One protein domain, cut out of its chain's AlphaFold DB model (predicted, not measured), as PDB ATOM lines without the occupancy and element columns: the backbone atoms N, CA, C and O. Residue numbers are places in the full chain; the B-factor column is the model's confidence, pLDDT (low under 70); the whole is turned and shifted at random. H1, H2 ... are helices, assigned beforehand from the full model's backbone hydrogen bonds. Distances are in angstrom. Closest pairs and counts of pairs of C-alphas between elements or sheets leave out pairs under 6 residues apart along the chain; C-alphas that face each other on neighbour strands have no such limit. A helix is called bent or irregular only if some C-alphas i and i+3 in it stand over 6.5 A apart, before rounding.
ATOM      1  N   ALA A 123      12.315 -20.753  74.842       69.88
ATOM      2  CA  ALA A 123      12.860 -19.666  74.029       69.88
ATOM      3  C   ALA A 123      12.046 -19.478  72.739       69.88
ATOM      4  O   ALA A 123      11.740 -18.343  72.364       69.88
ATOM      5  N   GLU A 124      11.621 -20.575  72.111       71.44
ATOM      6  CA  GLU A 124      10.738 -20.562  70.939       71.44
ATOM      7  C   GLU A 124       9.355 -19.970  71.265       71.44
ATOM      8  O   GLU A 124       8.866 -19.092  70.554       71.44
ATOM      9  N   ALA A 125       8.756 -20.364  72.390       73.25
ATOM     10  CA  ALA A 125       7.478 -19.848  72.867       73.25
ATOM     11  C   ALA A 125       7.536 -18.336  73.123       73.25
ATOM     12  O   ALA A 125       6.648 -17.603  72.695       73.25
ATOM     13  N   ARG A 126       8.613 -17.844  73.755       73.38
ATOM     14  CA  ARG A 126       8.835 -16.402  73.972       73.38
ATOM     15  C   ARG A 126       8.962 -15.628  72.665       73.38
ATOM     16  O   ARG A 126       8.417 -14.534  72.555       73.38
ATOM     17  N   HIS A 127       9.656 -16.194  71.682       73.12
ATOM     18  CA  HIS A 127       9.806 -15.580  70.366       73.12
ATOM     19  C   HIS A 127       8.480 -15.548  69.582       73.12
ATOM     20  O   HIS A 127       8.191 -14.586  68.870       73.12
ATOM     21  N   LEU A 128       7.646 -16.582  69.720       72.44
ATOM     22  CA  LEU A 128       6.354 -16.674  69.035       72.44
ATOM     23  C   LEU A 128       5.242 -15.875  69.733       72.44
ATOM     24  O   LEU A 128       4.356 -15.373  69.042       72.44
ATOM     25  N   ALA A 129       5.321 -15.661  71.050       71.31
ATOM     26  CA  ALA A 129       4.341 -14.897  71.831       71.31
ATOM     27  C   ALA A 129       4.083 -13.477  71.302       71.31
ATOM     28  O   ALA A 129       2.958 -12.992  71.360       71.31
ATOM     29  N   SER A 130       5.093 -12.807  70.739       70.19
ATOM     30  CA  SER A 130       4.928 -11.464  70.161       70.19
ATOM     31  C   SER A 130       4.240 -11.448  68.788       70.19
ATOM     32  O   SER A 130       3.930 -10.374  68.263       70.19
ATOM     33  N   SER A 131       4.040 -12.620  68.181       71.06
ATOM     34  CA  SER A 131       3.684 -12.775  66.765       71.06
ATOM     35  C   SER A 131       2.456 -13.663  66.526       71.06
ATOM     36  O   SER A 131       1.956 -13.681  65.404       71.06
ATOM     37  N   THR A 132       1.935 -14.357  67.544       71.44
ATOM     38  CA  THR A 132       0.738 -15.220  67.453       71.44
ATOM     39  C   THR A 132      -0.497 -14.469  66.956       71.44
ATOM     40  O   THR A 132      -1.142 -14.911  66.003       71.44
ATOM     41  N   TRP A 133      -0.747 -13.271  67.494       76.38
ATOM     42  CA  TRP A 133      -1.871 -12.418  67.086       76.38
ATOM     43  C   TRP A 133      -1.834 -12.041  65.596       76.38
ATOM     44  O   TRP A 133      -2.879 -11.782  65.000       76.38
ATOM     45  N   LYS A 134      -0.648 -12.014  64.968       79.88
ATOM     46  CA  LYS A 134      -0.511 -11.688  63.541       79.88
ATOM     47  C   LYS A 134      -1.080 -12.798  62.660       79.88
ATOM     48  O   LYS A 134      -1.720 -12.494  61.663       79.88
ATOM     49  N   ILE A 135      -0.921 -14.066  63.050       79.19
ATOM     50  CA  ILE A 135      -1.516 -15.205  62.329       79.19
ATOM     51  C   ILE A 135      -3.043 -15.151  62.451       79.19
ATOM     52  O   ILE A 135      -3.739 -15.276  61.446       79.19
ATOM     53  N   ALA A 136      -3.564 -14.877  63.653       80.38
ATOM     54  CA  ALA A 136      -4.997 -14.667  63.865       80.38
ATOM     55  C   ALA A 136      -5.532 -13.465  63.059       80.38
ATOM     56  O   ALA A 136      -6.617 -13.532  62.486       80.38
ATOM     57  N   SER A 137      -4.751 -12.385  62.944       84.44
ATOM     58  CA  SER A 137      -5.102 -11.222  62.124       84.44
ATOM     59  C   SER A 137      -5.153 -11.551  60.629       84.44
ATOM     60  O   SER A 137      -6.089 -11.125  59.954       84.44
ATOM     61  N   VAL A 138      -4.195 -12.326  60.110       84.56
ATOM     62  CA  VAL A 138      -4.222 -12.816  58.721       84.56
ATOM     63  C   VAL A 138      -5.435 -13.724  58.496       84.56
ATOM     64  O   VAL A 138      -6.110 -13.578  57.478       84.56
ATOM     65  N   ALA A 139      -5.769 -14.593  59.457       84.19
ATOM     66  CA  ALA A 139      -6.958 -15.442  59.397       84.19
ATOM     67  C   ALA A 139      -8.257 -14.618  59.313       84.19
ATOM     68  O   ALA A 139      -9.089 -14.890  58.452       84.19
ATOM     69  N   ASP A 140      -8.409 -13.577  60.143       84.31
ATOM     70  CA  ASP A 140      -9.582 -12.685  60.122       84.31
ATOM     71  C   ASP A 140      -9.679 -11.893  58.810       84.31
ATOM     72  O   ASP A 140     -10.744 -11.814  58.195       84.31
ATOM     73  N   LYS A 141      -8.556 -11.339  58.331       87.62
ATOM     74  CA  LYS A 141      -8.505 -10.635  57.041       87.62
ATOM     75  C   LYS A 141      -8.902 -11.558  55.887       87.62
ATOM     76  O   LYS A 141      -9.668 -11.137  55.024       87.62
ATOM     77  N   LEU A 142      -8.429 -12.806  55.887       85.88
ATOM     78  CA  LEU A 142      -8.769 -13.787  54.859       85.88
ATOM     79  C   LEU A 142     -10.226 -14.259  54.972       85.88
ATOM     80  O   LEU A 142     -10.905 -14.373  53.957       85.88
ATOM     81  N   ALA A 143     -10.748 -14.446  56.189       84.56
ATOM     82  CA  ALA A 143     -12.151 -14.791  56.425       84.56
ATOM     83  C   ALA A 143     -13.114 -13.726  55.871       84.56
ATOM     84  O   ALA A 143     -14.152 -14.063  55.309       84.56
ATOM     85  N   ARG A 144     -12.753 -12.436  55.951       86.94
ATOM     86  CA  ARG A 144     -13.534 -11.342  55.340       86.94
ATOM     87  C   ARG A 144     -13.550 -11.392  53.811       86.94
ATOM     88  O   ARG A 144     -14.498 -10.901  53.207       86.94
ATOM     89  N   LEU A 145     -12.512 -11.956  53.196       85.12
ATOM     90  CA  LEU A 145     -12.418 -12.151  51.747       85.12
ATOM     91  C   LEU A 145     -13.032 -13.483  51.290       85.12
ATOM     92  O   LEU A 145     -13.278 -13.646  50.098       85.12
ATOM     93  N   ALA A 146     -13.316 -14.406  52.214       82.06
ATOM     94  CA  ALA A 146     -13.772 -15.759  51.910       82.06
ATOM     95  C   ALA A 146     -15.025 -15.828  51.013       82.06
ATOM     96  O   ALA A 146     -14.976 -16.593  50.055       82.06
ATOM     97  N   PRO A 147     -16.090 -15.016  51.205       82.06
ATOM     98  CA  PRO A 147     -17.268 -15.076  50.330       82.06
ATOM     99  C   PRO A 147     -16.960 -14.699  48.874       82.06
ATOM    100  O   PRO A 147     -17.537 -15.246  47.938       82.06
ATOM    101  N   GLU A 148     -16.039 -13.755  48.669       83.00
ATOM    102  CA  GLU A 148     -15.598 -13.369  47.327       83.00
ATOM    103  C   GLU A 148     -14.630 -14.402  46.737       83.00
ATOM    104  O   GLU A 148     -14.690 -14.677  45.541       83.00
ATOM    105  N   LEU A 149     -13.762 -15.013  47.550       82.44
ATOM    106  CA  LEU A 149     -12.901 -16.111  47.104       82.44
ATOM    107  C   LEU A 149     -13.720 -17.330  46.679       82.44
ATOM    108  O   LEU A 149     -13.438 -17.881  45.621       82.44
ATOM    109  N   GLU A 150     -14.762 -17.684  47.434       82.69
ATOM    110  CA  GLU A 150     -15.697 -18.763  47.102       82.69
ATOM    111  C   GLU A 150     -16.363 -18.512  45.742       82.69
ATOM    112  O   GLU A 150     -16.275 -19.357  44.849       82.69
ATOM    113  N   PHE A 151     -16.876 -17.292  45.524       84.50
ATOM    114  CA  PHE A 151     -17.403 -16.854  44.227       84.50
ATOM    115  C   PHE A 151     -16.393 -17.053  43.082       84.50
ATOM    116  O   PHE A 151     -16.750 -17.533  42.003       84.50
ATOM    117  N   PHE A 152     -15.118 -16.708  43.292       84.88
ATOM    118  CA  PHE A 152     -14.079 -16.894  42.279       84.88
ATOM    119  C   PHE A 152     -13.689 -18.357  42.063       84.88
ATOM    120  O   PHE A 152     -13.416 -18.726  40.923       84.88
ATOM    121  N   THR A 153     -13.649 -19.179  43.110       78.44
ATOM    122  CA  THR A 153     -13.303 -20.605  43.011       78.44
ATOM    123  C   THR A 153     -14.429 -21.451  42.422       78.44
ATOM    124  O   THR A 153     -14.159 -22.484  41.808       78.44
ATOM    125  N   ASP A 154     -15.676 -20.994  42.539       81.19
ATOM    126  CA  ASP A 154     -16.813 -21.597  41.847       81.19
ATOM    127  C   ASP A 154     -16.795 -21.287  40.350       81.19
ATOM    128  O   ASP A 154     -17.124 -22.158  39.535       81.19
ATOM    129  N   LEU A 155     -16.395 -20.065  39.987       83.31
ATOM    130  CA  LEU A 155     -16.391 -19.585  38.606       83.31
ATOM    131  C   LEU A 155     -15.122 -19.981  37.833       83.31
ATOM    132  O   LEU A 155     -15.183 -20.246  36.631       83.31
ATOM    133  N   PHE A 156     -13.969 -20.025  38.501       86.19
ATOM    134  CA  PHE A 156     -12.670 -20.309  37.900       86.19
ATOM    135  C   PHE A 156     -11.915 -21.412  38.642       86.19
ATOM    136  O   PHE A 156     -11.980 -21.530  39.860       86.19
ATOM    137  N   SER A 157     -11.118 -22.197  37.911       83.69
ATOM    138  CA  SER A 157     -10.193 -23.143  38.534       83.69
ATOM    139  C   SER A 157      -9.194 -22.408  39.435       83.69
ATOM    140  O   SER A 157      -8.760 -21.307  39.085       83.69
ATOM    141  N   PRO A 158      -8.726 -23.027  40.533       77.62
ATOM    142  CA  PRO A 158      -7.699 -22.437  41.396       77.62
ATOM    143  C   PRO A 158      -6.433 -22.019  40.630       77.62
ATOM    144  O   PRO A 158      -5.855 -20.964  40.881       77.62
ATOM    145  N   THR A 159      -6.034 -22.807  39.628       79.62
ATOM    146  CA  THR A 159      -4.908 -22.502  38.735       79.62
ATOM    147  C   THR A 159      -5.155 -21.268  37.877       79.62
ATOM    148  O   THR A 159      -4.260 -20.434  37.726       79.62
ATOM    149  N   PHE A 160      -6.368 -21.113  37.337       84.06
ATOM    150  CA  PHE A 160      -6.725 -19.915  36.590       84.06
ATOM    151  C   PHE A 160      -6.861 -18.713  37.519       84.06
ATOM    152  O   PHE A 160      -6.370 -17.644  37.181       84.06
ATOM    153  N   PHE A 161      -7.446 -18.869  38.706       85.38
ATOM    154  CA  PHE A 161      -7.520 -17.803  39.697       85.38
ATOM    155  C   PHE A 161      -6.130 -17.308  40.107       85.38
ATOM    156  O   PHE A 161      -5.949 -16.102  40.178       85.38
ATOM    157  N   ALA A 162      -5.143 -18.182  40.306       76.81
ATOM    158  CA  ALA A 162      -3.806 -17.768  40.731       76.81
ATOM    159  C   ALA A 162      -2.954 -17.189  39.581       76.81
ATOM    160  O   ALA A 162      -2.353 -16.126  39.733       76.81
ATOM    161  N   TYR A 163      -2.931 -17.852  38.416       79.44
ATOM    162  CA  TYR A 163      -1.943 -17.563  37.360       79.44
ATOM    163  C   TYR A 163      -2.519 -17.478  35.941       79.44
ATOM    164  O   TYR A 163      -1.773 -17.262  34.990       79.44
ATOM    165  N   GLY A 164      -3.830 -17.642  35.767       81.62
ATOM    166  CA  GLY A 164      -4.463 -17.626  34.449       81.62
ATOM    167  C   GLY A 164      -4.311 -16.285  33.729       81.62
ATOM    168  O   GLY A 164      -4.531 -15.222  34.326       81.62
ATOM    169  N   GLU A 165      -3.974 -16.333  32.440       79.88
ATOM    170  CA  GLU A 165      -3.991 -15.163  31.562       79.88
ATOM    171  C   GLU A 165      -5.432 -14.785  31.204       79.88
ATOM    172  O   GLU A 165      -6.195 -15.591  30.672       79.88
ATOM    173  N   THR A 166      -5.813 -13.534  31.468       83.06
ATOM    174  CA  THR A 166      -7.174 -13.044  31.200       83.06
ATOM    175  C   THR A 166      -7.335 -12.494  29.784       83.06
ATOM    176  O   THR A 166      -8.456 -12.398  29.303       83.06
ATOM    177  N   SER A 167      -6.234 -12.177  29.094       80.88
ATOM    178  CA  SER A 167      -6.183 -11.479  27.799       80.88
ATOM    179  C   SER A 167      -7.061 -12.136  26.733       80.88
ATOM    180  O   SER A 167      -7.863 -11.467  26.084       80.88
ATOM    181  N   SER A 168      -6.953 -13.460  26.590       79.25
ATOM    182  CA  SER A 168      -7.720 -14.247  25.616       79.25
ATOM    183  C   SER A 168      -9.218 -14.269  25.933       79.25
ATOM    184  O   SER A 168     -10.046 -14.249  25.024       79.25
ATOM    185  N   LEU A 169      -9.574 -14.274  27.223       83.00
ATOM    186  CA  LEU A 169     -10.960 -14.267  27.690       83.00
ATOM    187  C   LEU A 169     -11.590 -12.877  27.537       83.00
ATOM    188  O   LEU A 169     -12.714 -12.756  27.059       83.00
ATOM    189  N   THR A 170     -10.840 -11.828  27.882       82.12
ATOM    190  CA  THR A 170     -11.245 -10.428  27.720       82.12
ATOM    191  C   THR A 170     -11.445 -10.080  26.247       82.12
ATOM    192  O   THR A 170     -12.498  -9.559  25.900       82.12
ATOM    193  N   HIS A 171     -10.518 -10.468  25.362       83.31
ATOM    194  CA  HIS A 171     -10.664 -10.241  23.921       83.31
ATOM    195  C   HIS A 171     -11.905 -10.944  23.352       83.31
ATOM    196  O   HIS A 171     -12.662 -10.352  22.587       83.31
ATOM    197  N   ALA A 172     -12.165 -12.194  23.756       81.50
ATOM    198  CA  ALA A 172     -13.359 -12.920  23.322       81.50
ATOM    199  C   ALA A 172     -14.669 -12.288  23.842       81.50
ATOM    200  O   ALA A 172     -15.699 -12.351  23.167       81.50
ATOM    201  N   LEU A 173     -14.636 -11.670  25.027       83.12
ATOM    202  CA  LEU A 173     -15.752 -10.907  25.589       83.12
ATOM    203  C   LEU A 173     -15.961  -9.567  24.867       83.12
ATOM    204  O   LEU A 173     -17.109  -9.156  24.685       83.12
ATOM    205  N   ASP A 174     -14.890  -8.874  24.476       82.38
ATOM    206  CA  ASP A 174     -14.944  -7.594  23.749       82.38
ATOM    207  C   ASP A 174     -15.479  -7.793  22.321       82.38
ATOM    208  O   ASP A 174     -16.427  -7.115  21.919       82.38
ATOM    209  N   ASP A 175     -15.023  -8.839  21.622       80.50
ATOM    210  CA  ASP A 175     -15.563  -9.256  20.315       80.50
ATOM    211  C   ASP A 175     -17.076  -9.579  20.363       80.50
ATOM    212  O   ASP A 175     -17.821  -9.414  19.381       80.50
ATOM    213  N   LEU A 176     -17.563 -10.078  21.505       78.38
ATOM    214  CA  LEU A 176     -18.985 -10.334  21.748       78.38
ATOM    215  C   LEU A 176     -19.790  -9.046  21.974       78.38
ATOM    216  O   LEU A 176     -20.954  -9.008  21.569       78.38
ATOM    217  N   ALA A 177     -19.188  -8.019  22.579       74.50
ATOM    218  CA  ALA A 177     -19.833  -6.745  22.888       74.50
ATOM    219  C   ALA A 177     -19.927  -5.803  21.670       74.50
ATOM    220  O   ALA A 177     -20.925  -5.100  21.523       74.50
ATOM    221  N   GLU A 178     -18.935  -5.812  20.771       72.94
ATOM    222  CA  GLU A 178     -18.849  -4.840  19.666       72.94
ATOM    223  C   GLU A 178     -19.666  -5.197  18.409       72.94
ATOM    224  O   GLU A 178     -20.039  -4.313  17.636       72.94
ATOM    225  N   GLY A 179     -19.976  -6.473  18.151       61.97
ATOM    226  CA  GLY A 179     -20.593  -6.852  16.871       61.97
ATOM    227  C   GLY A 179     -22.108  -7.095  16.919       61.97
ATOM    228  O   GLY A 179     -22.589  -7.891  17.723       61.97
ATOM    229  N   GLY A 180     -22.844  -6.509  15.965       60.34
ATOM    230  CA  GLY A 180     -24.307  -6.614  15.815       60.34
ATOM    231  C   GLY A 180     -24.874  -8.018  15.507       60.34
ATOM    232  O   GLY A 180     -24.146  -9.011  15.458       60.34
ATOM    233  N   PHE A 181     -26.199  -8.092  15.289       55.47
ATOM    234  CA  PHE A 181     -27.036  -9.316  15.294       55.47
ATOM    235  C   PHE A 181     -26.558 -10.489  14.403       55.47
ATOM    236  O   PHE A 181     -26.871 -11.643  14.699       55.47
ATOM    237  N   PHE A 182     -25.776 -10.243  13.347       56.44
ATOM    238  CA  PHE A 182     -25.223 -11.295  12.485       56.44
ATOM    239  C   PHE A 182     -23.871 -11.826  13.013       56.44
ATOM    240  O   PHE A 182     -22.925 -11.079  13.251       56.44
ATOM    241  N   GLY A 183     -23.756 -13.151  13.187       66.25
ATOM    242  CA  GLY A 183     -22.511 -13.831  13.598       66.25
ATOM    243  C   GLY A 183     -22.344 -14.097  15.104       66.25
ATOM    244  O   GLY A 183     -21.355 -14.718  15.498       66.25
ATOM    245  N   LYS A 184     -23.327 -13.716  15.935       70.50
ATOM    246  CA  LYS A 184     -23.322 -13.904  17.402       70.50
ATOM    247  C   LYS A 184     -23.048 -15.357  17.829       70.50
ATOM    248  O   LYS A 184     -22.279 -15.583  18.752       70.50
ATOM    249  N   LYS A 185     -23.583 -16.351  17.105       73.69
ATOM    250  CA  LYS A 185     -23.405 -17.787  17.414       73.69
ATOM    251  C   LYS A 185     -21.948 -18.268  17.273       73.69
ATOM    252  O   LYS A 185     -21.505 -19.099  18.055       73.69
ATOM    253  N   LYS A 186     -21.192 -17.724  16.307       77.38
ATOM    254  CA  LYS A 186     -19.769 -18.057  16.092       77.38
ATOM    255  C   LYS A 186     -18.874 -17.384  17.137       77.38
ATOM    256  O   LYS A 186     -17.949 -18.013  17.636       77.38
ATOM    257  N   ARG A 187     -19.187 -16.134  17.502       78.38
ATOM    258  CA  ARG A 187     -18.477 -15.390  18.557       78.38
ATOM    259  C   ARG A 187     -18.732 -15.980  19.951       78.38
ATOM    260  O   ARG A 187     -17.789 -16.159  20.709       78.38
ATOM    261  N   LEU A 188     -19.961 -16.422  20.237       80.25
ATOM    262  CA  LEU A 188     -20.288 -17.137  21.478       80.25
ATOM    263  C   LEU A 188     -19.523 -18.470  21.599       80.25
ATOM    264  O   LEU A 188     -19.061 -18.817  22.680       80.25
ATOM    265  N   ALA A 189     -19.336 -19.201  20.492       78.69
ATOM    266  CA  ALA A 189     -18.536 -20.429  20.482       78.69
ATOM    267  C   ALA A 189     -17.037 -20.170  20.742       78.69
ATOM    268  O   ALA A 189     -16.396 -20.961  21.430       78.69
ATOM    269  N   ALA A 190     -16.491 -19.056  20.239       80.81
ATOM    270  CA  ALA A 190     -15.113 -18.645  20.513       80.81
ATOM    271  C   ALA A 190     -14.912 -18.266  21.991       80.81
ATOM    272  O   ALA A 190     -13.961 -18.735  22.610       80.81
ATOM    273  N   TYR A 191     -15.853 -17.519  22.582       85.25
ATOM    274  CA  TYR A 191     -15.874 -17.248  24.024       85.25
ATOM    275  C   TYR A 191     -15.962 -18.532  24.853       85.25
ATOM    276  O   TYR A 191     -15.158 -18.729  25.761       85.25
ATOM    277  N   ARG A 192     -16.863 -19.456  24.491       83.12
ATOM    278  CA  ARG A 192     -16.980 -20.761  25.158       83.12
ATOM    279  C   ARG A 192     -15.655 -21.525  25.122       83.12
ATOM    280  O   ARG A 192     -15.247 -22.072  26.136       83.12
ATOM    281  N   SER A 193     -14.958 -21.515  23.984       82.38
ATOM    282  CA  SER A 193     -13.645 -22.157  23.847       82.38
ATOM    283  C   SER A 193     -12.548 -21.474  24.667       82.38
ATOM    284  O   SER A 193     -11.672 -22.166  25.177       82.38
ATOM    285  N   ALA A 194     -12.579 -20.144  24.785       82.62
ATOM    286  CA  ALA A 194     -11.622 -19.386  25.587       82.62
ATOM    287  C   ALA A 194     -11.860 -19.558  27.097       82.62
ATOM    288  O   ALA A 194     -10.913 -19.458  27.871       82.62
ATOM    289  N   LEU A 195     -13.104 -19.840  27.505       85.12
ATOM    290  CA  LEU A 195     -13.508 -20.036  28.898       85.12
ATOM    291  C   LEU A 195     -13.149 -21.418  29.449       85.12
ATOM    292  O   LEU A 195     -12.806 -21.512  30.620       85.12
ATOM    293  N   ILE A 196     -13.166 -22.476  28.631       83.94
ATOM    294  CA  ILE A 196     -12.883 -23.858  29.077       83.94
ATOM    295  C   ILE A 196     -11.595 -23.985  29.921       83.94
ATOM    296  O   ILE A 196     -11.669 -24.590  30.987       83.94
ATOM    297  N   PRO A 197     -10.437 -23.414  29.527       81.56
ATOM    298  CA  PRO A 197      -9.207 -23.496  30.324       81.56
ATOM    299  C   PRO A 197      -9.292 -22.784  31.682       81.56
ATOM    300  O   PRO A 197      -8.479 -23.048  32.566       81.56
ATOM    301  N   ALA A 198     -10.242 -21.861  31.838       82.25
ATOM    302  CA  ALA A 198     -10.446 -21.100  33.059       82.25
ATOM    303  C   ALA A 198     -11.361 -21.810  34.062       82.25
ATOM    304  O   ALA A 198     -11.316 -21.465  35.238       82.25
ATOM    305  N   LEU A 199     -12.161 -22.795  33.640       84.75
ATOM    306  CA  LEU A 199     -13.160 -23.450  34.487       84.75
ATOM    307  C   LEU A 199     -12.554 -24.487  35.443       84.75
ATOM    308  O   LEU A 199     -11.547 -25.118  35.107       84.75
ATOM    309  N   PRO A 200     -13.180 -24.724  36.611       82.38
ATOM    310  CA  PRO A 200     -12.857 -25.860  37.468       82.38
ATOM    311  C   PRO A 200     -12.959 -27.200  36.724       82.38
ATOM    312  O   PRO A 200     -13.799 -27.381  35.837       82.38
ATOM    313  N   ALA A 201     -12.117 -28.166  37.097       76.62
ATOM    314  CA  ALA A 201     -12.088 -29.479  36.457       76.62
ATOM    315  C   ALA A 201     -13.470 -30.161  36.509       76.62
ATOM    316  O   ALA A 201     -14.044 -30.337  37.581       76.62
ATOM    317  N   GLY A 202     -13.996 -30.555  35.347       73.75
ATOM    318  CA  GLY A 202     -15.288 -31.241  35.229       73.75
ATOM    319  C   GLY A 202     -16.524 -30.335  35.136       73.75
ATOM    320  O   GLY A 202     -17.610 -30.869  34.920       73.75
ATOM    321  N   LYS A 203     -16.396 -29.000  35.234       79.31
ATOM    322  CA  LYS A 203     -17.505 -28.071  34.938       79.31
ATOM    323  C   LYS A 203     -17.589 -27.778  33.436       79.31
ATOM    324  O   LYS A 203     -16.594 -27.434  32.799       79.31
ATOM    325  N   GLU A 204     -18.792 -27.873  32.870       79.38
ATOM    326  CA  GLU A 204     -19.065 -27.388  31.514       79.38
ATOM    327  C   GLU A 204     -19.403 -25.884  31.517       79.38
ATOM    328  O   GLU A 204     -20.038 -25.399  32.454       79.38
ATOM    329  N   PRO A 205     -19.031 -25.129  30.465       80.38
ATOM    330  CA  PRO A 205     -19.359 -23.711  30.374       80.38
ATOM    331  C   PRO A 205     -20.860 -23.494  30.166       80.38
ATOM    332  O   PRO A 205     -21.383 -23.770  29.079       80.38
ATOM    333  N   ASP A 206     -21.506 -22.947  31.194       81.81
ATOM    334  CA  ASP A 206     -22.885 -22.450  31.193       81.81
ATOM    335  C   ASP A 206     -22.923 -20.957  30.840       81.81
ATOM    336  O   ASP A 206     -22.751 -20.086  31.690       81.81
ATOM    337  N   THR A 207     -23.132 -20.661  29.560       76.31
ATOM    338  CA  THR A 207     -23.123 -19.290  29.034       76.31
ATOM    339  C   THR A 207     -24.440 -18.531  29.237       76.31
ATOM    340  O   THR A 207     -24.522 -17.376  28.818       76.31
ATOM    341  N   GLU A 208     -25.466 -19.160  29.824       73.06
ATOM    342  CA  GLU A 208     -26.769 -18.538  30.117       73.06
ATOM    343  C   GLU A 208     -26.985 -18.296  31.622       73.06
ATOM    344  O   GLU A 208     -27.759 -17.409  31.977       73.06
ATOM    345  N   GLY A 209     -26.264 -19.012  32.490       78.44
ATOM    346  CA  GLY A 209     -26.214 -18.787  33.936       78.44
ATOM    347  C   GLY A 209     -24.880 -18.202  34.417       78.44
ATOM    348  O   GLY A 209     -24.520 -17.067  34.084       78.44
ATOM    349  N   GLU A 210     -24.154 -18.967  35.236       76.62
ATOM    350  CA  GLU A 210     -22.988 -18.500  36.012       76.62
ATOM    351  C   GLU A 210     -21.839 -17.974  35.141       76.62
ATOM    352  O   GLU A 210     -21.147 -17.034  35.530       76.62
ATOM    353  N   HIS A 211     -21.676 -18.507  33.926       86.69
ATOM    354  CA  HIS A 211     -20.617 -18.104  33.000       86.69
ATOM    355  C   HIS A 211     -21.116 -17.217  31.853       86.69
ATOM    356  O   HIS A 211     -20.508 -17.166  30.772       86.69
ATOM    357  N   SER A 212     -22.227 -16.508  32.071       83.00
ATOM    358  CA  SER A 212     -22.697 -15.494  31.130       83.00
ATOM    359  C   SER A 212     -21.610 -14.433  30.868       83.00
ATOM    360  O   SER A 212     -20.810 -14.126  31.759       83.00
ATOM    361  N   PRO A 213     -21.543 -13.856  29.652       81.00
ATOM    362  CA  PRO A 213     -20.506 -12.886  29.299       81.00
ATOM    363  C   PRO A 213     -20.409 -11.698  30.265       81.00
ATOM    364  O   PRO A 213     -19.308 -11.245  30.574       81.00
ATOM    365  N   ASP A 214     -21.546 -11.228  30.782       80.81
ATOM    366  CA  ASP A 214     -21.598 -10.115  31.733       80.81
ATOM    367  C   ASP A 214     -21.065 -10.519  33.116       80.81
ATOM    368  O   ASP A 214     -20.291  -9.771  33.720       80.81
ATOM    369  N   ALA A 215     -21.400 -11.725  33.593       82.38
ATOM    370  CA  ALA A 215     -20.916 -12.252  34.870       82.38
ATOM    371  C   ALA A 215     -19.397 -12.482  34.855       82.38
ATOM    372  O   ALA A 215     -18.688 -12.040  35.762       82.38
ATOM    373  N   VAL A 216     -18.871 -13.092  33.788       84.69
ATOM    374  CA  VAL A 216     -17.427 -13.339  33.646       84.69
ATOM    375  C   VAL A 216     -16.661 -12.034  33.444       84.69
ATOM    376  O   VAL A 216     -15.597 -11.861  34.036       84.69
ATOM    377  N   ARG A 217     -17.206 -11.061  32.701       85.44
ATOM    378  CA  ARG A 217     -16.604  -9.721  32.575       85.44
ATOM    379  C   ARG A 217     -16.514  -9.007  33.927       85.44
ATOM    380  O   ARG A 217     -15.464  -8.454  34.255       85.44
ATOM    381  N   ALA A 218     -17.583  -9.044  34.723       82.94
ATOM    382  CA  ALA A 218     -17.598  -8.461  36.063       82.94
ATOM    383  C   ALA A 218     -16.627  -9.173  37.025       82.94
ATOM    384  O   ALA A 218     -15.978  -8.520  37.846       82.94
ATOM    385  N   ALA A 219     -16.484 -10.497  36.911       84.50
ATOM    386  CA  ALA A 219     -15.512 -11.265  37.682       84.50
ATOM    387  C   ALA A 219     -14.066 -10.917  37.288       84.50
ATOM    388  O   ALA A 219     -13.257 -10.593  38.155       84.50
ATOM    389  N   LEU A 220     -13.741 -10.880  35.990       84.50
ATOM    390  CA  LEU A 220     -12.406 -10.507  35.505       84.50
ATOM    391  C   LEU A 220     -11.984  -9.098  35.953       84.50
ATOM    392  O   LEU A 220     -10.824  -8.898  36.310       84.50
ATOM    393  N   GLY A 221     -12.918  -8.140  35.988       81.06
ATOM    394  CA  GLY A 221     -12.655  -6.776  36.466       81.06
ATOM    395  C   GLY A 221     -12.255  -6.698  37.944       81.06
ATOM    396  O   GLY A 221     -11.545  -5.775  38.338       81.06
ATOM    397  N   ARG A 222     -12.667  -7.680  38.755       87.31
ATOM    398  CA  ARG A 222     -12.357  -7.774  40.194       87.31
ATOM    399  C   ARG A 222     -11.215  -8.752  40.504       87.31
ATOM    400  O   ARG A 222     -10.616  -8.671  41.575       87.31
ATOM    401  N   LEU A 223     -10.866  -9.632  39.563       86.38
ATOM    402  CA  LEU A 223      -9.874 -10.697  39.742       86.38
ATOM    403  C   LEU A 223      -8.474 -10.168  40.093       86.38
ATOM    404  O   LEU A 223      -7.798 -10.729  40.950       86.38
ATOM    405  N   SER A 224      -8.035  -9.073  39.466       83.06
ATOM    406  CA  SER A 224      -6.710  -8.478  39.714       83.06
ATOM    407  C   SER A 224      -6.569  -7.918  41.133       83.06
ATOM    408  O   SER A 224      -5.523  -8.086  41.760       83.06
ATOM    409  N   TYR A 225      -7.634  -7.305  41.656       85.75
ATOM    410  CA  TYR A 225      -7.702  -6.851  43.041       85.75
ATOM    411  C   TYR A 225      -7.650  -8.039  44.006       85.75
ATOM    412  O   TYR A 225      -6.858  -8.021  44.945       85.75
ATOM    413  N   MET A 226      -8.429  -9.093  43.740       85.94
ATOM    414  CA  MET A 226      -8.476 -10.263  44.617       85.94
ATOM    415  C   MET A 226      -7.142 -11.022  44.655       85.94
ATOM    416  O   MET A 226      -6.656 -11.345  45.736       85.94
ATOM    417  N   ARG A 227      -6.485 -11.226  43.502       87.00
ATOM    418  CA  ARG A 227      -5.129 -11.807  43.443       87.00
ATOM    419  C   ARG A 227      -4.133 -11.013  44.280       87.00
ATOM    420  O   ARG A 227      -3.333 -11.599  44.999       87.00
ATOM    421  N   ARG A 228      -4.186  -9.680  44.192       85.94
ATOM    422  CA  ARG A 228      -3.295  -8.805  44.956       85.94
ATOM    423  C   ARG A 228      -3.574  -8.882  46.455       85.94
ATOM    424  O   ARG A 228      -2.634  -9.018  47.221       85.94
ATOM    425  N   ALA A 229      -4.845  -8.875  46.854       85.75
ATOM    426  CA  ALA A 229      -5.237  -9.009  48.253       85.75
ATOM    427  C   ALA A 229      -4.769 -10.345  48.863       85.75
ATOM    428  O   ALA A 229      -4.252 -10.353  49.976       85.75
ATOM    429  N   VAL A 230      -4.886 -11.459  48.128       86.69
ATOM    430  CA  VAL A 230      -4.373 -12.767  48.576       86.69
ATOM    431  C   VAL A 230      -2.842 -12.776  48.647       86.69
ATOM    432  O   VAL A 230      -2.295 -13.237  49.643       86.69
ATOM    433  N   ALA A 231      -2.142 -12.219  47.654       84.81
ATOM    434  CA  ALA A 231      -0.676 -12.156  47.643       84.81
ATOM    435  C   ALA A 231      -0.095 -11.266  48.763       84.81
ATOM    436  O   ALA A 231       0.936 -11.596  49.355       84.81
ATOM    437  N   ASP A 232      -0.766 -10.156  49.088       87.50
ATOM    438  CA  ASP A 232      -0.386  -9.286  50.207       87.50
ATOM    439  C   ASP A 232      -0.530 -10.040  51.547       87.50
ATOM    440  O   ASP A 232       0.356  -9.957  52.401       87.50
ATOM    441  N   LEU A 233      -1.591 -10.845  51.710       87.88
ATOM    442  CA  LEU A 233      -1.777 -11.715  52.880       87.88
ATOM    443  C   LEU A 233      -0.772 -12.875  52.928       87.88
ATOM    444  O   LEU A 233      -0.310 -13.222  54.014       87.88
ATOM    445  N   GLU A 234      -0.394 -13.455  51.784       85.06
ATOM    446  CA  GLU A 234       0.677 -14.462  51.717       85.06
ATOM    447  C   GLU A 234       2.019 -13.870  52.157       85.06
ATOM    448  O   GLU A 234       2.712 -14.471  52.977       85.06
ATOM    449  N   THR A 235       2.342 -12.656  51.709       86.19
ATOM    450  CA  THR A 235       3.562 -11.942  52.115       86.19
ATOM    451  C   THR A 235       3.551 -11.623  53.616       86.19
ATOM    452  O   THR A 235       4.562 -11.781  54.306       86.19
ATOM    453  N   GLU A 236       2.399 -11.207  54.155       86.06
ATOM    454  CA  GLU A 236       2.221 -10.973  55.592       86.06
ATOM    455  C   GLU A 236       2.409 -12.274  56.394       86.06
ATOM    456  O   GLU A 236       3.102 -12.266  57.413       86.06
ATOM    457  N   LEU A 237       1.887 -13.406  55.907       84.69
ATOM    458  CA  LEU A 237       2.047 -14.720  56.535       84.69
ATOM    459  C   LEU A 237       3.496 -15.240  56.471       84.69
ATOM    460  O   LEU A 237       3.982 -15.807  57.447       84.69
ATOM    461  N   GLU A 238       4.203 -15.036  55.358       83.88
ATOM    462  CA  GLU A 238       5.614 -15.423  55.191       83.88
ATOM    463  C   GLU A 238       6.567 -14.604  56.068       83.88
ATOM    464  O   GLU A 238       7.603 -15.113  56.500       83.88
ATOM    465  N   SER A 239       6.194 -13.365  56.403       81.81
ATOM    466  CA  SER A 239       6.953 -12.530  57.342       81.81
ATOM    467  C   SER A 239       6.975 -13.088  58.775       81.81
ATOM    468  O   SER A 239       7.781 -12.647  59.599       81.81
ATOM    469  N   ILE A 240       6.111 -14.065  59.082       78.94
ATOM    470  CA  ILE A 240       6.016 -14.720  60.385       78.94
ATOM    471  C   ILE A 240       6.770 -16.063  60.323       78.94
ATOM    472  O   ILE A 240       6.327 -16.992  59.636       78.94
ATOM    473  N   PRO A 241       7.889 -16.224  61.061       71.94
ATOM    474  CA  PRO A 241       8.707 -17.435  61.013       71.94
ATOM    475  C   PRO A 241       7.900 -18.719  61.255       71.94
ATOM    476  O   PRO A 241       7.250 -18.888  62.288       71.94
ATOM    477  N   GLY A 242       7.930 -19.634  60.283       70.19
ATOM    478  CA  GLY A 242       7.256 -20.933  60.360       70.19
ATOM    479  C   GLY A 242       5.720 -20.888  60.295       70.19
ATOM    480  O   GLY A 242       5.094 -21.936  60.442       70.19
ATOM    481  N   ALA A 243       5.079 -19.732  60.087       75.31
ATOM    482  CA  ALA A 243       3.615 -19.655  59.992       75.31
ATOM    483  C   ALA A 243       3.088 -20.282  58.694       75.31
ATOM    484  O   ALA A 243       2.130 -21.050  58.724       75.31
ATOM    485  N   ARG A 244       3.771 -20.058  57.563       79.00
ATOM    486  CA  ARG A 244       3.387 -20.634  56.264       79.00
ATOM    487  C   ARG A 244       3.403 -22.166  56.243       79.00
ATOM    488  O   ARG A 244       2.558 -22.765  55.584       79.00
ATOM    489  N   GLN A 245       4.331 -22.790  56.972       76.31
ATOM    490  CA  GLN A 245       4.470 -24.253  57.076       76.31
ATOM    491  C   GLN A 245       3.325 -24.908  57.863       76.31
ATOM    492  O   GLN A 245       3.103 -26.107  57.734       76.31
ATOM    493  N   ARG A 246       2.593 -24.124  58.665       72.62
ATOM    494  CA  ARG A 246       1.446 -24.583  59.462       72.62
ATOM    495  C   ARG A 246       0.128 -24.564  58.682       72.62
ATOM    496  O   ARG A 246      -0.875 -25.044  59.194       72.62
ATOM    497  N   VAL A 247       0.132 -24.040  57.452       76.81
ATOM    498  CA  VAL A 247      -1.032 -24.017  56.560       76.81
ATOM    499  C   VAL A 247      -0.769 -24.949  55.383       76.81
ATOM    500  O   VAL A 247       0.087 -24.686  54.537       76.81
ATOM    501  N   SER A 248      -1.510 -26.051  55.324       76.75
ATOM    502  CA  SER A 248      -1.353 -27.079  54.286       76.75
ATOM    503  C   SER A 248      -2.001 -26.717  52.947       76.75
ATOM    504  O   SER A 248      -1.755 -27.398  51.955       76.75
ATOM    505  N   VAL A 249      -2.811 -25.655  52.907       80.38
ATOM    506  CA  VAL A 249      -3.558 -25.201  51.724       80.38
ATOM    507  C   VAL A 249      -3.077 -23.817  51.247       80.38
ATOM    508  O   VAL A 249      -2.547 -23.045  52.051       80.38
ATOM    509  N   PRO A 250      -3.198 -23.479  49.948       81.44
ATOM    510  CA  PRO A 250      -2.988 -22.112  49.458       81.44
ATOM    511  C   PRO A 250      -3.992 -21.128  50.077       81.44
ATOM    512  O   PRO A 250      -5.125 -21.516  50.350       81.44
ATOM    513  N   LEU A 251      -3.638 -19.845  50.241       83.25
ATOM    514  CA  LEU A 251      -4.569 -18.859  50.825       83.25
ATOM    515  C   LEU A 251      -5.750 -18.510  49.910       83.25
ATOM    516  O   LEU A 251      -6.737 -17.944  50.364       83.25
ATOM    517  N   SER A 252      -5.669 -18.868  48.631       77.50
ATOM    518  CA  SER A 252      -6.791 -18.786  47.699       77.50
ATOM    519  C   SER A 252      -7.850 -19.876  47.915       77.50
ATOM    520  O   SER A 252      -8.877 -19.840  47.246       77.50
ATOM    521  N   ASP A 253      -7.596 -20.872  48.770       80.06
ATOM    522  CA  ASP A 253      -8.545 -21.947  49.070       80.06
ATOM    523  C   ASP A 253      -9.613 -21.470  50.079       80.06
ATOM    524  O   ASP A 253      -9.250 -20.913  51.120       80.06
ATOM    525  N   PRO A 254     -10.918 -21.714  49.843       75.38
ATOM    526  CA  PRO A 254     -11.986 -21.292  50.755       75.38
ATOM    527  C   PRO A 254     -11.874 -21.869  52.176       75.38
ATOM    528  O   PRO A 254     -12.401 -21.284  53.121       75.38
ATOM    529  N   SER A 255     -11.169 -22.992  52.361       77.94
ATOM    530  CA  SER A 255     -10.924 -23.604  53.676       77.94
ATOM    531  C   SER A 255      -9.755 -22.977  54.449       77.94
ATOM    532  O   SER A 255      -9.641 -23.169  55.665       77.94
ATOM    533  N   ALA A 256      -8.904 -22.185  53.786       81.25
ATOM    534  CA  ALA A 256      -7.704 -21.597  54.377       81.25
ATOM    535  C   ALA A 256      -7.956 -20.737  55.634       81.25
ATOM    536  O   ALA A 256      -7.166 -20.863  56.575       81.25
ATOM    537  N   PRO A 257      -9.029 -19.918  55.737       81.56
ATOM    538  CA  PRO A 257      -9.315 -19.150  56.951       81.56
ATOM    539  C   PRO A 257      -9.530 -20.028  58.189       81.56
ATOM    540  O   PRO A 257      -9.019 -19.711  59.262       81.56
ATOM    541  N   ALA A 258     -10.248 -21.147  58.044       79.75
ATOM    542  CA  ALA A 258     -10.528 -22.061  59.149       79.75
ATOM    543  C   ALA A 258      -9.252 -22.783  59.612       79.75
ATOM    544  O   ALA A 258      -8.967 -22.821  60.809       79.75
ATOM    545  N   VAL A 259      -8.441 -23.265  58.662       82.75
ATOM    546  CA  VAL A 259      -7.146 -23.912  58.943       82.75
ATOM    547  C   VAL A 259      -6.182 -22.942  59.640       82.75
ATOM    548  O   VAL A 259      -5.520 -23.309  60.610       82.75
ATOM    549  N   LEU A 260      -6.127 -21.683  59.192       81.69
ATOM    550  CA  LEU A 260      -5.319 -20.631  59.817       81.69
ATOM    551  C   LEU A 260      -5.790 -20.284  61.235       81.69
ATOM    552  O   LEU A 260      -4.957 -20.133  62.130       81.69
ATOM    553  N   ALA A 261      -7.101 -20.165  61.455       79.81
ATOM    554  CA  ALA A 261      -7.667 -19.856  62.768       79.81
ATOM    555  C   ALA A 261      -7.417 -20.984  63.783       79.81
ATOM    556  O   ALA A 261      -7.076 -20.719  64.942       79.81
ATOM    557  N   GLU A 262      -7.524 -22.244  63.352       79.69
ATOM    558  CA  GLU A 262      -7.201 -23.408  64.179       79.69
ATOM    559  C   GLU A 262      -5.702 -23.466  64.507       79.69
ATOM    560  O   GLU A 262      -5.330 -23.632  65.672       79.69
ATOM    561  N   ALA A 263      -4.835 -23.245  63.513       75.88
ATOM    562  CA  ALA A 263      -3.389 -23.195  63.709       75.88
ATOM    563  C   ALA A 263      -2.969 -22.063  64.664       75.88
ATOM    564  O   ALA A 263      -2.135 -22.287  65.544       75.88
ATOM    565  N   ALA A 264      -3.571 -20.874  64.544       77.56
ATOM    566  CA  ALA A 264      -3.337 -19.749  65.451       77.56
ATOM    567  C   ALA A 264      -3.775 -20.084  66.884       77.56
ATOM    568  O   ALA A 264      -2.985 -19.951  67.814       77.56
ATOM    569  N   SER A 265      -4.986 -20.620  67.050       75.75
ATOM    570  CA  SER A 265      -5.533 -20.996  68.361       75.75
ATOM    571  C   SER A 265      -4.745 -22.127  69.031       75.75
ATOM    572  O   SER A 265      -4.646 -22.189  70.256       75.75
ATOM    573  N   SER A 266      -4.216 -23.071  68.247       74.81
ATOM    574  CA  SER A 266      -3.349 -24.147  68.740       74.81
ATOM    575  C   SER A 266      -1.982 -23.608  69.174       74.81
ATOM    576  O   SER A 266      -1.468 -23.978  70.233       74.81
ATOM    577  N   LEU A 267      -1.415 -22.673  68.406       75.19
ATOM    578  CA  LEU A 267      -0.134 -22.046  68.718       75.19
ATOM    579  C   LEU A 267      -0.218 -21.126  69.940       75.19
ATOM    580  O   LEU A 267       0.667 -21.175  70.786       75.19
ATOM    581  N   GLU A 268      -1.278 -20.326  70.063       75.25
ATOM    582  CA  GLU A 268      -1.521 -19.477  71.234       75.25
ATOM    583  C   GLU A 268      -1.596 -20.303  72.513       75.25
ATOM    584  O   GLU A 268      -0.893 -19.993  73.472       75.25
ATOM    585  N   ARG A 269      -2.340 -21.416  72.489       72.44
ATOM    586  CA  ARG A 269      -2.365 -22.377  73.599       72.44
ATOM    587  C   ARG A 269      -0.974 -22.946  73.880       72.44
ATOM    588  O   ARG A 269      -0.534 -22.936  75.020       72.44
ATOM    589  N   SER A 270      -0.245 -23.381  72.853       73.62
ATOM    590  CA  SER A 270       1.111 -23.932  73.011       73.62
ATOM    591  C   SER A 270       2.079 -22.920  73.646       73.62
ATOM    592  O   SER A 270       2.873 -23.274  74.517       73.62
ATOM    593  N   VAL A 271       1.996 -21.648  73.245       76.50
ATOM    594  CA  VAL A 271       2.819 -20.548  73.767       76.50
ATOM    595  C   VAL A 271       2.425 -20.180  75.195       76.50
ATOM    596  O   VAL A 271       3.303 -20.057  76.049       76.50
ATOM    597  N   GLU A 272       1.131 -20.024  75.480       73.69
ATOM    598  CA  GLU A 272       0.623 -19.736  76.825       73.69
ATOM    599  C   GLU A 272       1.077 -20.821  77.807       73.69
ATOM    600  O   GLU A 272       1.654 -20.521  78.851       73.69
ATOM    601  N   LEU A 273       0.908 -22.090  77.432       70.12
ATOM    602  CA  LEU A 273       1.305 -23.218  78.263       70.12
ATOM    603  C   LEU A 273       2.823 -23.264  78.476       70.12
ATOM    604  O   LEU A 273       3.288 -23.378  79.607       70.12
ATOM    605  N   SER A 274       3.611 -23.102  77.414       74.50
ATOM    606  CA  SER A 274       5.072 -23.231  77.512       74.50
ATOM    607  C   SER A 274       5.739 -22.052  78.232       74.50
ATOM    608  O   SER A 274       6.818 -22.198  78.803       74.50
ATOM    609  N   THR A 275       5.096 -20.880  78.237       74.25
ATOM    610  CA  THR A 275       5.563 -19.706  78.996       74.25
ATOM    611  C   THR A 275       5.128 -19.744  80.457       74.25
ATOM    612  O   THR A 275       5.897 -19.330  81.325       74.25
ATOM    613  N   ARG A 276       3.931 -20.266  80.742       72.50
ATOM    614  CA  ARG A 276       3.376 -20.364  82.097       72.50
ATOM    615  C   ARG A 276       3.920 -21.561  82.887       72.50
ATOM    616  O   ARG A 276       3.985 -21.476  84.110       72.50
ATOM    617  N   PHE A 277       4.355 -22.632  82.213       75.94
ATOM    618  CA  PHE A 277       4.811 -23.887  82.837       75.94
ATOM    619  C   PHE A 277       6.204 -24.365  82.366       75.94
ATOM    620  O   PHE A 277       6.353 -25.515  81.945       75.94
ATOM    621  N   PRO A 278       7.264 -23.536  82.442       73.62
ATOM    622  CA  PRO A 278       8.569 -23.866  81.858       73.62
ATOM    623  C   PRO A 278       9.227 -25.120  82.467       73.62
ATOM    624  O   PRO A 278       9.892 -25.865  81.751       73.62
ATOM    625  N   ALA A 279       9.019 -25.389  83.763       74.31
ATOM    626  CA  ALA A 279       9.576 -26.563  84.442       74.31
ATOM    627  C   ALA A 279       8.927 -27.884  83.980       74.31
ATOM    628  O   ALA A 279       9.618 -28.886  83.799       74.31
ATOM    629  N   LEU A 280       7.614 -27.877  83.713       72.25
ATOM    630  CA  LEU A 280       6.903 -29.041  83.172       72.25
ATOM    631  C   LEU A 280       7.295 -29.327  81.719       72.25
ATOM    632  O   LEU A 280       7.398 -30.492  81.342       72.25
ATOM    633  N   VAL A 281       7.566 -28.296  80.912       71.94
ATOM    634  CA  VAL A 281       8.058 -28.460  79.531       71.94
ATOM    635  C   VAL A 281       9.419 -29.163  79.505       71.94
ATOM    636  O   VAL A 281       9.616 -30.095  78.723       71.94
ATOM    637  N   GLU A 282      10.342 -28.771  80.385       70.62
ATOM    638  CA  GLU A 282      11.662 -29.407  80.469       70.62
ATOM    639  C   GLU A 282      11.567 -30.855  80.971       70.62
ATOM    640  O   GLU A 282      12.215 -31.752  80.423       70.62
ATOM    641  N   LEU A 283      10.691 -31.116  81.949       73.44
ATOM    642  CA  LEU A 283      10.418 -32.469  82.435       73.44
ATOM    643  C   LEU A 283       9.874 -33.372  81.317       73.44
ATOM    644  O   LEU A 283      10.383 -34.474  81.125       73.44
ATOM    645  N   THR A 284       8.899 -32.876  80.550       69.62
ATOM    646  CA  THR A 284       8.294 -33.562  79.395       69.62
ATOM    647  C   THR A 284       9.348 -33.990  78.370       69.62
ATOM    648  O   THR A 284       9.345 -35.120  77.878       69.62
ATOM    649  N   ARG A 285      10.286 -33.086  78.060       69.44
ATOM    650  CA  ARG A 285      11.406 -33.351  77.150       69.44
ATOM    651  C   ARG A 285      12.356 -34.413  77.690       69.44
ATOM    652  O   ARG A 285      12.836 -35.243  76.921       69.44
ATOM    653  N   ARG A 286      12.663 -34.360  78.988       72.44
ATOM    654  CA  ARG A 286      13.619 -35.269  79.628       72.44
ATOM    655  C   ARG A 286      13.075 -36.689  79.743       72.44
ATOM    656  O   ARG A 286      13.828 -37.634  79.528       72.44
ATOM    657  N   THR A 287      11.804 -36.843  80.103       69.62
ATOM    658  CA  THR A 287      11.204 -38.162  80.346       69.62
ATOM    659  C   THR A 287      10.755 -38.851  79.063       69.62
ATOM    660  O   THR A 287      10.705 -40.077  79.034       69.62
ATOM    661  N   ASN A 288      10.435 -38.092  78.006       67.19
ATOM    662  CA  ASN A 288       9.872 -38.597  76.746       67.19
ATOM    663  C   ASN A 288       8.651 -39.529  76.943       67.19
ATOM    664  O   ASN A 288       8.310 -40.313  76.058       67.19
TER     665      ASN A 288
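AT A GLANCE: This is residues 123 to 288 of the 885 residues of the protein "AAA_12 domain-containing protein" of Actinotignum sanguinis (UniProt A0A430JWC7). This is a long, thin rod of helices: H7 and H6b pack along H2a in one part, with H1 packed on H7, and at the far end H4 and H5 make a helical hairpin that meets H6a. Beyond H7, residues 283 to 288 stick out. The printed part has 166 residues with eight named helices, H1 to H8 in order, and no named strand: all helix. It is loose, with a radius of gyration of the C-alphas of 22.5 A and spans of 81 by 26 by 20 A.

HOW THE PARTS SIT: Start at H1, residues 123 to 129: residues 268 to 275 alone of H7, residues 256 to 276, touch it, closest at C-alphas 125 and 271, 4.8 A. H2, residues 132 to 155, and H6, residues 213 to 238, were each assigned as one helix by hydrogen bonds but are bent: C-alphas 144 and 147 are 7.3 A apart, 221 and 224 7.0 A. Their arms are H2a to 144, H2b from 147, H6a to 221 and H6b from 224. H2a touches H7 at a shallow tilt of 18 degrees, opposite ways; C-alphas 139 and 257 are closest, 5.0 A. It touches H6b at a shallow tilt of 15 degrees, opposite ways; C-alphas 138 and 233 are closest, 6.4 A. H2b is close but not clearly touching to H3, residues 158 to 163; C-alphas 152 and 161 are closest, 7.1 A. H4, residues 167 to 178, and H5, residues 184 to 198, touch as a hairpin, closest at C-alphas 172 and 191, 5.1 A. H5 is only just irregular, C-alphas 194 and 197 being 6.7 A apart. H8, residues 278 to 287, is close but not clearly touching to H7. Each O i to N i+4 pair is within hydrogen-bond range except in H5, 9 of 11.

IN THESE COORDINATES: Find C-alpha 123 at (12.860, -19.666, 74.029), where H1 begins. H7 runs 29.9 A from C-alpha 256 at (-7.704, -21.597, 54.377); H8 ends at C-alpha 287, (11.204, -38.162, 80.346).

THE WHOLE: The C-alphas of Phe 182 and Thr 287, the two farthest apart, are 81.6 A apart. The printed part has no cut; the links H5 to H6 and H6 to H7 are long. The model's pLDDT is under 70 at residues 123, 179 to 183, 284 to 285 and 287 to 288.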